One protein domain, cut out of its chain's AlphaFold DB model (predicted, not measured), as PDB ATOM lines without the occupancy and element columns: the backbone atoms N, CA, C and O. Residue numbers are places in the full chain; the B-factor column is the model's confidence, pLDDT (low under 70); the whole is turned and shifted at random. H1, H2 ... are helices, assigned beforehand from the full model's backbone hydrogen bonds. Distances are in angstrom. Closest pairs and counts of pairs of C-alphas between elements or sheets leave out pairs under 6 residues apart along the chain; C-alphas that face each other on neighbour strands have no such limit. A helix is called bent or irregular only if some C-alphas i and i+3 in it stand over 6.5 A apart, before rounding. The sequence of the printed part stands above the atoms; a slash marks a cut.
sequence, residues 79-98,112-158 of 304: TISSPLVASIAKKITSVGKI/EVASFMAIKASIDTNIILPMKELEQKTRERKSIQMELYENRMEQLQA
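What this domain is: This is residues 79 to 98 and 112 to 158 of the 304 residues of the protein "Hypothetical protein" of Leptocylindrus danicus (UniProt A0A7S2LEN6). A short helix, H1, runs back along one half of a much longer one, H2, while the other end of the long helix, residues 139 to 158, sticks out as a free arm. That arm and the rest of H2 make the length of the whole. The printed part has 67 residues with two named helices, H1 then H2, and no named strand; the class is all helix. It is extended, with a radius of gyration of the C-alphas of 18.8 A, and its C-alphas span 67 by 18 by 14 A.

Where its parts are: Find C-alpha 79 at (140.243, 112.339, 35.727); there H1 begins, and it takes residues 79 to 96, 26.5 A from first to last C-alpha. It is irregular, but only just: C-alphas 80 and 83 are 6.52 A apart. Past the cut, look for C-alpha 112 at (107.533, 108.261, 56.576), where H2 begins. H2 takes residues 112 to 158 and runs 67.0 A, to C-alpha 158 at (149.105, 136.268, 12.060). It is neither bent nor irregular, but only just: C-alphas 126 and 129 are 6.3 A apart.

How they stand to each other: Look at Ile 88 and Ile 127, whose C-alphas, 5.6 A apart, are the closest of the two helices. H1 and H2 touch, with 13 pairs of C-alphas within 8 A, and H2 does so with residues 119 to 134 alone. They run opposite ways at a shallow tilt of 28 degrees. Of the O i to N i+4 pairs, 12 of 14 in H1 and 40 of 43 in H2 are within hydrogen-bond range.

The domain as a whole: The C-alphas of Glu 112 and Ala 158 are the two farthest apart, at 67.0 A. Without residues 139 to 158, which stand free, the body spans 38 by 19 by 9 A. Residues 99 to 111 are not printed; C-alphas 98 and 112 are 11.7 A apart across this cut, and the link from H1 to H2 crosses it. The mean pLDDT of the printed part is 71.7, and 23 residues are under 70, among them residues 91 to 98.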
ATOM      1  N   THR A  79     139.805 112.718  34.375       63.88
ATOM      2  CA  THR A  79     140.243 112.339  35.727       63.88
ATOM      3  C   THR A  79     139.454 113.066  36.823       63.88
ATOM      4  O   THR A  79     139.112 112.454  37.828       63.88
ATOM      5  N   ILE A  80     139.084 114.334  36.603       65.44
ATOM      6  CA  ILE A  80     138.328 115.156  37.570       65.44
ATOM      7  C   ILE A  80     136.812 114.887  37.496       65.44
ATOM      8  O   ILE A  80     136.128 114.826  38.516       65.44
ATOM      9  N   SER A  81     136.256 114.712  36.293       63.00
ATOM     10  CA  SER A  81     134.806 114.552  36.084       63.00
ATOM     11  C   SER A  81     134.317 113.111  36.249       63.00
ATOM     12  O   SER A  81     133.209 112.903  36.739       63.00
ATOM     13  N   SER A  82     135.131 112.111  35.904       69.12
ATOM     14  CA  SER A  82     134.796 110.686  36.031       69.12
ATOM     15  C   SER A  82     134.394 110.262  37.455       69.12
ATOM     16  O   SER A  82     133.334 109.648  37.597       69.12
ATOM     17  N   PRO A  83     135.123 110.618  38.537       72.56
ATOM     18  CA  PRO A  83     134.715 110.254  39.896       72.56
ATOM     19  C   PRO A  83     133.425 110.962  40.338       72.56
ATOM     20  O   PRO A  83     132.615 110.359  41.042       72.56
ATOM     21  N   LEU A  84     133.186 112.201  39.888       65.62
ATOM     22  CA  LEU A  84     131.945 112.933  40.167       65.62
ATOM     23  C   LEU A  84     130.752 112.281  39.455       65.62
ATOM     24  O   LEU A  84     129.734 112.005  40.087       65.62
ATOM     25  N   VAL A  85     130.898 111.939  38.173       72.38
ATOM     26  CA  VAL A  85     129.867 111.253  37.377       72.38
ATOM     27  C   VAL A  85     129.596 109.843  37.910       72.38
ATOM     28  O   VAL A  85     128.438 109.451  38.040       72.38
ATOM     29  N   ALA A  86     130.635 109.095  38.291       73.06
ATOM     30  CA  ALA A  86     130.496 107.766  38.881       73.06
ATOM     31  C   ALA A  86     129.828 107.808  40.269       73.06
ATOM     32  O   ALA A  86     128.996 106.952  40.579       73.06
ATOM     33  N   SER A  87     130.149 108.814  41.093       66.88
ATOM     34  CA  SER A  87     129.510 109.044  42.398       66.88
ATOM     35  C   SER A  87     128.025 109.379  42.242       66.88
ATOM     36  O   SER A  87     127.183 108.770  42.908       66.88
ATOM     37  N   ILE A  88     127.691 110.268  41.299       67.25
ATOM     38  CA  ILE A  88     126.310 110.627  40.956       67.25
ATOM     39  C   ILE A  88     125.551 109.391  40.451       67.25
ATOM     40  O   ILE A  88     124.493 109.065  40.985       67.25
ATOM     41  N   ALA A  89     126.108 108.645  39.492       70.12
ATOM     42  CA  ALA A  89     125.467 107.462  38.918       70.12
ATOM     43  C   ALA A  89     125.198 106.378  39.975       70.12
ATOM     44  O   ALA A  89     124.064 105.924  40.121       70.12
ATOM     45  N   LYS A  90     126.209 106.019  40.779       71.75
ATOM     46  CA  LYS A  90     126.097 104.984  41.821       71.75
ATOM     47  C   LYS A  90     125.062 105.347  42.890       71.75
ATOM     48  O   LYS A  90     124.358 104.468  43.391       71.75
ATOM     49  N   LYS A  91     124.956 106.632  43.243       66.44
ATOM     50  CA  LYS A  91     124.044 107.096  44.296       66.44
ATOM     51  C   LYS A  91     122.626 107.361  43.784       66.44
ATOM     52  O   LYS A  91     121.687 107.036  44.508       66.44
ATOM     53  N   ILE A  92     122.438 107.784  42.531       67.94
ATOM     54  CA  ILE A  92     121.117 107.797  41.870       67.94
ATOM     55  C   ILE A  92     120.522 106.380  41.838       67.94
ATOM     56  O   ILE A  92     119.361 106.197  42.206       67.94
ATOM     57  N   THR A  93     121.318 105.358  41.504       65.00
ATOM     58  CA  THR A  93     120.864 103.954  41.542       65.00
ATOM     59  C   THR A  93     120.461 103.500  42.953       65.00
ATOM     60  O   THR A  93     119.568 102.665  43.101       65.00
ATOM     61  N   SER A  94     121.081 104.055  44.001       61.75
ATOM     62  CA  SER A  94     120.735 103.751  45.398       61.75
ATOM     63  C   SER A  94     119.440 104.430  45.862       61.75
ATOM     64  O   SER A  94     118.645 103.801  46.555       61.75
ATOM     65  N   VAL A  95     119.182 105.666  45.423       61.81
ATOM     66  CA  VAL A  95     117.958 106.421  45.742       61.81
ATOM     67  C   VAL A  95     116.752 105.854  44.981       61.81
ATOM     68  O   VAL A  95     115.670 105.725  45.549       61.81
ATOM     69  N   GLY A  96     116.948 105.416  43.731       56.41
ATOM     70  CA  GLY A  96     115.903 104.778  42.922       56.41
ATOM     71  C   GLY A  96     115.344 103.476  43.516       56.41
ATOM     72  O   GLY A  96     114.197 103.137  43.253       56.41
ATOM     73  N   LYS A  97     116.106 102.776  44.370       56.19
ATOM     74  CA  LYS A  97     115.632 101.575  45.087       56.19
ATOM     75  C   LYS A  97     114.683 101.873  46.255       56.19
ATOM     76  O   LYS A  97     114.047 100.947  46.744       56.19
ATOM     77  N   ILE A  98     114.600 103.122  46.716       54.97
ATOM     78  CA  ILE A  98     113.860 103.499  47.933       54.97
ATOM     79  C   ILE A  98     112.477 104.099  47.598       54.97
ATOM     80  O   ILE A  98     111.587 104.135  48.443       54.97
ATOM     81  N   GLU A 112     107.395 108.027  58.021       68.31
ATOM     82  CA  GLU A 112     107.533 108.261  56.576       68.31
ATOM     83  C   GLU A 112     108.041 109.676  56.263       68.31
ATOM     84  O   GLU A 112     108.821 109.872  55.331       68.31
ATOM     85  N   VAL A 113     107.662 110.675  57.066       69.50
ATOM     86  CA  VAL A 113     108.174 112.046  56.903       69.50
ATOM     87  C   VAL A 113     109.658 112.129  57.276       69.50
ATOM     88  O   VAL A 113     110.437 112.753  56.555       69.50
ATOM     89  N   ALA A 114     110.088 111.466  58.355       70.00
ATOM     90  CA  ALA A 114     111.495 111.427  58.750       70.00
ATOM     91  C   ALA A 114     112.371 110.698  57.715       70.00
ATOM     92  O   ALA A 114     113.466 111.166  57.397       70.00
ATOM     93  N   SER A 115     111.884 109.591  57.140       67.44
ATOM     94  CA  SER A 115     112.596 108.881  56.073       67.44
ATOM     95  C   SER A 115     112.657 109.707  54.786       67.44
ATOM     96  O   SER A 115     113.720 109.787  54.171       67.44
ATOM     97  N   PHE A 116     111.589 110.426  54.427       70.69
ATOM     98  CA  PHE A 116     111.598 111.373  53.313       70.69
ATOM     99  C   PHE A 116     112.578 112.534  53.535       70.69
ATOM    100  O   PHE A 116     113.326 112.886  52.625       70.69
ATOM    101  N   MET A 117     112.635 113.111  54.740       75.12
ATOM    102  CA  MET A 117     113.605 114.164  55.065       75.12
ATOM    103  C   MET A 117     115.049 113.650  55.029       75.12
ATOM    104  O   MET A 117     115.925 114.354  54.528       75.12
ATOM    105  N   ALA A 118     115.299 112.416  55.478       73.62
ATOM    106  CA  ALA A 118     116.609 111.774  55.370       73.62
ATOM    107  C   ALA A 118     117.001 111.498  53.907       73.62
ATOM    108  O   ALA A 118     118.146 111.737  53.516       73.62
ATOM    109  N   ILE A 119     116.051 111.065  53.070       72.38
ATOM    110  CA  ILE A 119     116.252 110.879  51.626       72.38
ATOM    111  C   ILE A 119     116.512 112.226  50.944       72.38
ATOM    112  O   ILE A 119     117.450 112.331  50.159       72.38
ATOM    113  N   LYS A 120     115.757 113.278  51.277       75.94
ATOM    114  CA  LYS A 120     115.956 114.632  50.746       75.94
ATOM    115  C   LYS A 120     117.330 115.193  51.119       75.94
ATOM    116  O   LYS A 120     118.062 115.623  50.236       75.94
ATOM    117  N   ALA A 121     117.721 115.112  52.391       76.19
ATOM    118  CA  ALA A 121     119.047 115.533  52.842       76.19
ATOM    119  C   ALA A 121     120.170 114.728  52.160       76.19
ATOM    120  O   ALA A 121     121.219 115.277  51.814       76.19
ATOM    121  N   SER A 122     119.940 113.434  51.907       72.81
ATOM    122  CA  SER A 122     120.855 112.585  51.143       72.81
ATOM    123  C   SER A 122     120.947 113.003  49.671       72.81
ATOM    124  O   SER A 122     122.049 113.059  49.134       72.81
ATOM    125  N   ILE A 123     119.838 113.353  49.015       73.75
ATOM    126  CA  ILE A 123     119.822 113.841  47.626       73.75
ATOM    127  C   ILE A 123     120.534 115.198  47.516       73.75
ATOM    128  O   ILE A 123     121.384 115.376  46.639       73.75
ATOM    129  N   ASP A 124     120.245 116.128  48.426       74.50
ATOM    130  CA  ASP A 124     120.824 117.474  48.427       74.50
ATOM    131  C   ASP A 124     122.356 117.431  48.589       74.50
ATOM    132  O   ASP A 124     123.090 118.118  47.874       74.50
ATOM    133  N   THR A 125     122.861 116.572  49.478       75.00
ATOM    134  CA  THR A 125     124.303 116.443  49.748       75.00
ATOM    135  C   THR A 125     125.039 115.565  48.738       75.00
ATOM    136  O   THR A 125     126.172 115.870  48.375       75.00
ATOM    137  N   ASN A 126     124.428 114.476  48.265       69.50
ATOM    138  CA  ASN A 126     125.130 113.473  47.462       69.50
ATOM    139  C   ASN A 126     124.922 113.593  45.951       69.50
ATOM    140  O   ASN A 126     125.692 112.993  45.203       69.50
ATOM    141  N   ILE A 127     123.886 114.302  45.502       71.94
ATOM    142  CA  ILE A 127     123.558 114.444  44.077       71.94
ATOM    143  C   ILE A 127     123.640 115.915  43.676       71.94
ATOM    144  O   ILE A 127     124.377 116.250  42.751       71.94
ATOM    145  N   ILE A 128     122.952 116.807  44.394       76.62
ATOM    146  CA  ILE A 128     122.872 118.222  43.999       76.62
ATOM    147  C   ILE A 128     124.220 118.934  44.164       76.62
ATOM    148  O   ILE A 128     124.624 119.675  43.266       76.62
ATOM    149  N   LEU A 129     124.938 118.709  45.270       78.88
ATOM    150  CA  LEU A 129     126.234 119.355  45.505       78.88
ATOM    151  C   LEU A 129     127.306 118.932  44.469       78.88
ATOM    152  O   LEU A 129     127.845 119.826  43.813       78.88
ATOM    153  N   PRO A 130     127.545 117.631  44.192       77.06
ATOM    154  CA  PRO A 130     128.477 117.221  43.135       77.06
ATOM    155  C   PRO A 130     128.058 117.672  41.730       77.06
ATOM    156  O   PRO A 130     128.914 117.950  40.893       77.06
ATOM    157  N   MET A 131     126.752 117.777  41.449       73.69
ATOM    158  CA  MET A 131     126.268 118.325  40.176       73.69
ATOM    159  C   MET A 131     126.589 119.814  40.025       73.69
ATOM    160  O   MET A 131     127.001 120.228  38.944       73.69
ATOM    161  N   LYS A 132     126.448 120.611  41.092       79.25
ATOM    162  CA  LYS A 132     126.843 122.028  41.083       79.25
ATOM    163  C   LYS A 132     128.351 122.198  40.904       79.25
ATOM    164  O   LYS A 132     128.776 123.055  40.133       79.25
ATOM    165  N   GLU A 133     129.156 121.364  41.560       76.75
ATOM    166  CA  GLU A 133     130.615 121.366  41.387       76.75
ATOM    167  C   GLU A 133     131.021 120.974  39.958       76.75
ATOM    168  O   GLU A 133     131.860 121.636  39.343       76.75
ATOM    169  N   LEU A 134     130.383 119.948  39.384       76.31
ATOM    170  CA  LEU A 134     130.612 119.538  37.999       76.31
ATOM    171  C   LEU A 134     130.197 120.632  37.008       76.31
ATOM    172  O   LEU A 134     130.914 120.897  36.041       76.31
ATOM    173  N   GLU A 135     129.064 121.293  37.245       79.19
ATOM    174  CA  GLU A 135     128.601 122.414  36.431       79.19
ATOM    175  C   GLU A 135     129.599 123.577  36.474       79.19
ATOM    176  O   GLU A 135     129.986 124.093  35.422       79.19
ATOM    177  N   GLN A 136     130.068 123.951  37.666       81.06
ATOM    178  CA  GLN A 136     131.073 124.997  37.831       81.06
ATOM    179  C   GLN A 136     132.363 124.650  37.078       81.06
ATOM    180  O   GLN A 136     132.838 125.454  36.275       81.06
ATOM    181  N   LYS A 137     132.885 123.430  37.249       74.06
ATOM    182  CA  LYS A 137     134.096 122.972  36.547       74.06
ATOM    183  C   LYS A 137     133.915 122.924  35.033       74.06
ATOM    184  O   LYS A 137     134.845 123.223  34.283       74.06
ATOM    185  N   THR A 138     132.713 122.602  34.565       77.38
ATOM    186  CA  THR A 138     132.382 122.613  33.136       77.38
ATOM    187  C   THR A 138     132.329 124.039  32.584       77.38
ATOM    188  O   THR A 138     132.848 124.290  31.496       77.38
ATOM    189  N   ARG A 139     131.766 124.998  33.333       77.25
ATOM    190  CA  ARG A 139     131.758 126.420  32.949       77.25
ATOM    191  C   ARG A 139     133.167 127.015  32.922       77.25
ATOM    192  O   ARG A 139     133.512 127.669  31.942       77.25
ATOM    193  N   GLU A 140     133.982 126.738  33.940       74.19
ATOM    194  CA  GLU A 140     135.395 127.142  33.994       74.19
ATOM    195  C   GLU A 140     136.149 126.621  32.760       74.19
ATOM    196  O   GLU A 140     136.806 127.386  32.052       74.19
ATOM    197  N   ARG A 141     135.974 125.337  32.417       73.50
ATOM    198  CA  ARG A 141     136.607 124.748  31.229       73.50
ATOM    199  C   ARG A 141     136.116 125.370  29.924       73.50
ATOM    200  O   ARG A 141     136.930 125.599  29.032       73.50
ATOM    201  N   LYS A 142     134.817 125.647  29.804       74.19
ATOM    202  CA  LYS A 142     134.246 126.306  28.622       74.19
ATOM    203  C   LYS A 142     134.845 127.701  28.424       74.19
ATOM    204  O   LYS A 142     135.176 128.048  27.296       74.19
ATOM    205  N   SER A 143     135.027 128.461  29.504       72.06
ATOM    206  CA  SER A 143     135.679 129.776  29.460       72.06
ATOM    207  C   SER A 143     137.114 129.671  28.943       72.06
ATOM    208  O   SER A 143     137.477 130.359  27.996       72.06
ATOM    209  N   ILE A 144     137.898 128.740  29.495       69.38
ATOM    210  CA  ILE A 144     139.288 128.509  29.070       69.38
ATOM    211  C   ILE A 144     139.352 128.052  27.604       69.38
ATOM    212  O   ILE A 144     140.241 128.452  26.858       69.38
ATOM    213  N   GLN A 145     138.420 127.204  27.158       69.50
ATOM    214  CA  GLN A 145     138.367 126.759  25.761       69.50
ATOM    215  C   GLN A 145     138.026 127.896  24.794       69.50
ATOM    216  O   GLN A 145     138.590 127.929  23.703       69.50
ATOM    217  N   MET A 146     137.143 128.817  25.186       74.19
ATOM    218  CA  MET A 146     136.827 130.007  24.392       74.19
ATOM    219  C   MET A 146     138.042 130.926  24.258       74.19
ATOM    220  O   MET A 146     138.403 131.287  23.143       74.19
ATOM    221  N   GLU A 147     138.731 131.212  25.360       69.56
ATOM    222  CA  GLU A 147     139.951 132.030  25.353       69.56
ATOM    223  C   GLU A 147     141.068 131.387  24.511       69.56
ATOM    224  O   GLU A 147     141.770 132.051  23.747       69.56
ATOM    225  N   LEU A 148     141.220 130.059  24.586       70.31
ATOM    226  CA  LEU A 148     142.145 129.332  23.716       70.31
ATOM    227  C   LEU A 148     141.737 129.440  22.246       70.31
ATOM    228  O   LEU A 148     142.603 129.631  21.397       70.31
ATOM    229  N   TYR A 149     140.448 129.314  21.933       73.69
ATOM    230  CA  TYR A 149     139.950 129.426  20.565       73.69
ATOM    231  C   TYR A 149     140.227 130.811  19.968       73.69
ATOM    232  O   TYR A 149     140.724 130.897  18.845       73.69
ATOM    233  N   GLU A 150     139.978 131.878  20.725       75.12
ATOM    234  CA  GLU A 150     140.257 133.257  20.313       75.12
ATOM    235  C   GLU A 150     141.751 133.459  20.028       75.12
ATOM    236  O   GLU A 150     142.120 133.842  18.916       75.12
ATOM    237  N   ASN A 151     142.620 133.044  20.953       71.00
ATOM    238  CA  ASN A 151     144.072 133.081  20.761       71.00
ATOM    239  C   ASN A 151     144.531 132.275  19.527       71.00
ATOM    240  O   ASN A 151     145.438 132.679  18.795       71.00
ATOM    241  N   ARG A 152     143.904 131.120  19.250       69.19
ATOM    242  CA  ARG A 152     144.201 130.324  18.043       69.19
ATOM    243  C   ARG A 152     143.745 131.014  16.764       69.19
ATOM    244  O   ARG A 152     144.421 130.907  15.739       69.19
ATOM    245  N   MET A 153     142.622 131.717  16.805       78.56
ATOM    246  CA  MET A 153     142.136 132.463  15.654       78.56
ATOM    247  C   MET A 153     143.080 133.624  15.320       78.56
ATOM    248  O   MET A 153     143.427 133.817  14.153       78.56
ATOM    249  N   GLU A 154     143.571 134.336  16.332       76.75
ATOM    250  CA  GLU A 154     144.583 135.386  16.166       76.75
ATOM    251  C   GLU A 154     145.892 134.837  15.580       76.75
ATOM    252  O   GLU A 154     146.445 135.411  14.639       76.75
ATOM    253  N   GLN A 155     146.339 133.669  16.049       73.00
ATOM    254  CA  GLN A 155     147.496 132.959  15.495       73.00
ATOM    255  C   GLN A 155     147.352 132.635  14.014       73.00
ATOM    256  O   GLN A 155     148.265 132.880  13.224       73.00
ATOM    257  N   LEU A 156     146.201 132.091  13.618       79.00
ATOM    258  CA  LEU A 156     145.934 131.775  12.219       79.00
ATOM    259  C   LEU A 156     145.940 133.034  11.353       79.00
ATOM    260  O   LEU A 156     146.464 133.015  10.237       79.00
ATOM    261  N   GLN A 157     145.408 134.144  11.863       85.38
ATOM    262  CA  GLN A 157     145.457 135.421  11.157       85.38
ATOM    263  C   GLN A 157     146.887 135.958  11.033       85.38
ATOM    264  O   GLN A 157     147.264 136.419   9.953       85.38
ATOM    265  N   ALA A 158     147.700 135.866  12.088       79.94
ATOM    266  CA  ALA A 158     149.105 136.268  12.060       79.94
ATOM    267  C   ALA A 158     149.915 135.428  11.060       79.94
ATOM    268  O   ALA A 158     150.626 135.981  10.221       79.94
TER     269      ALA A 158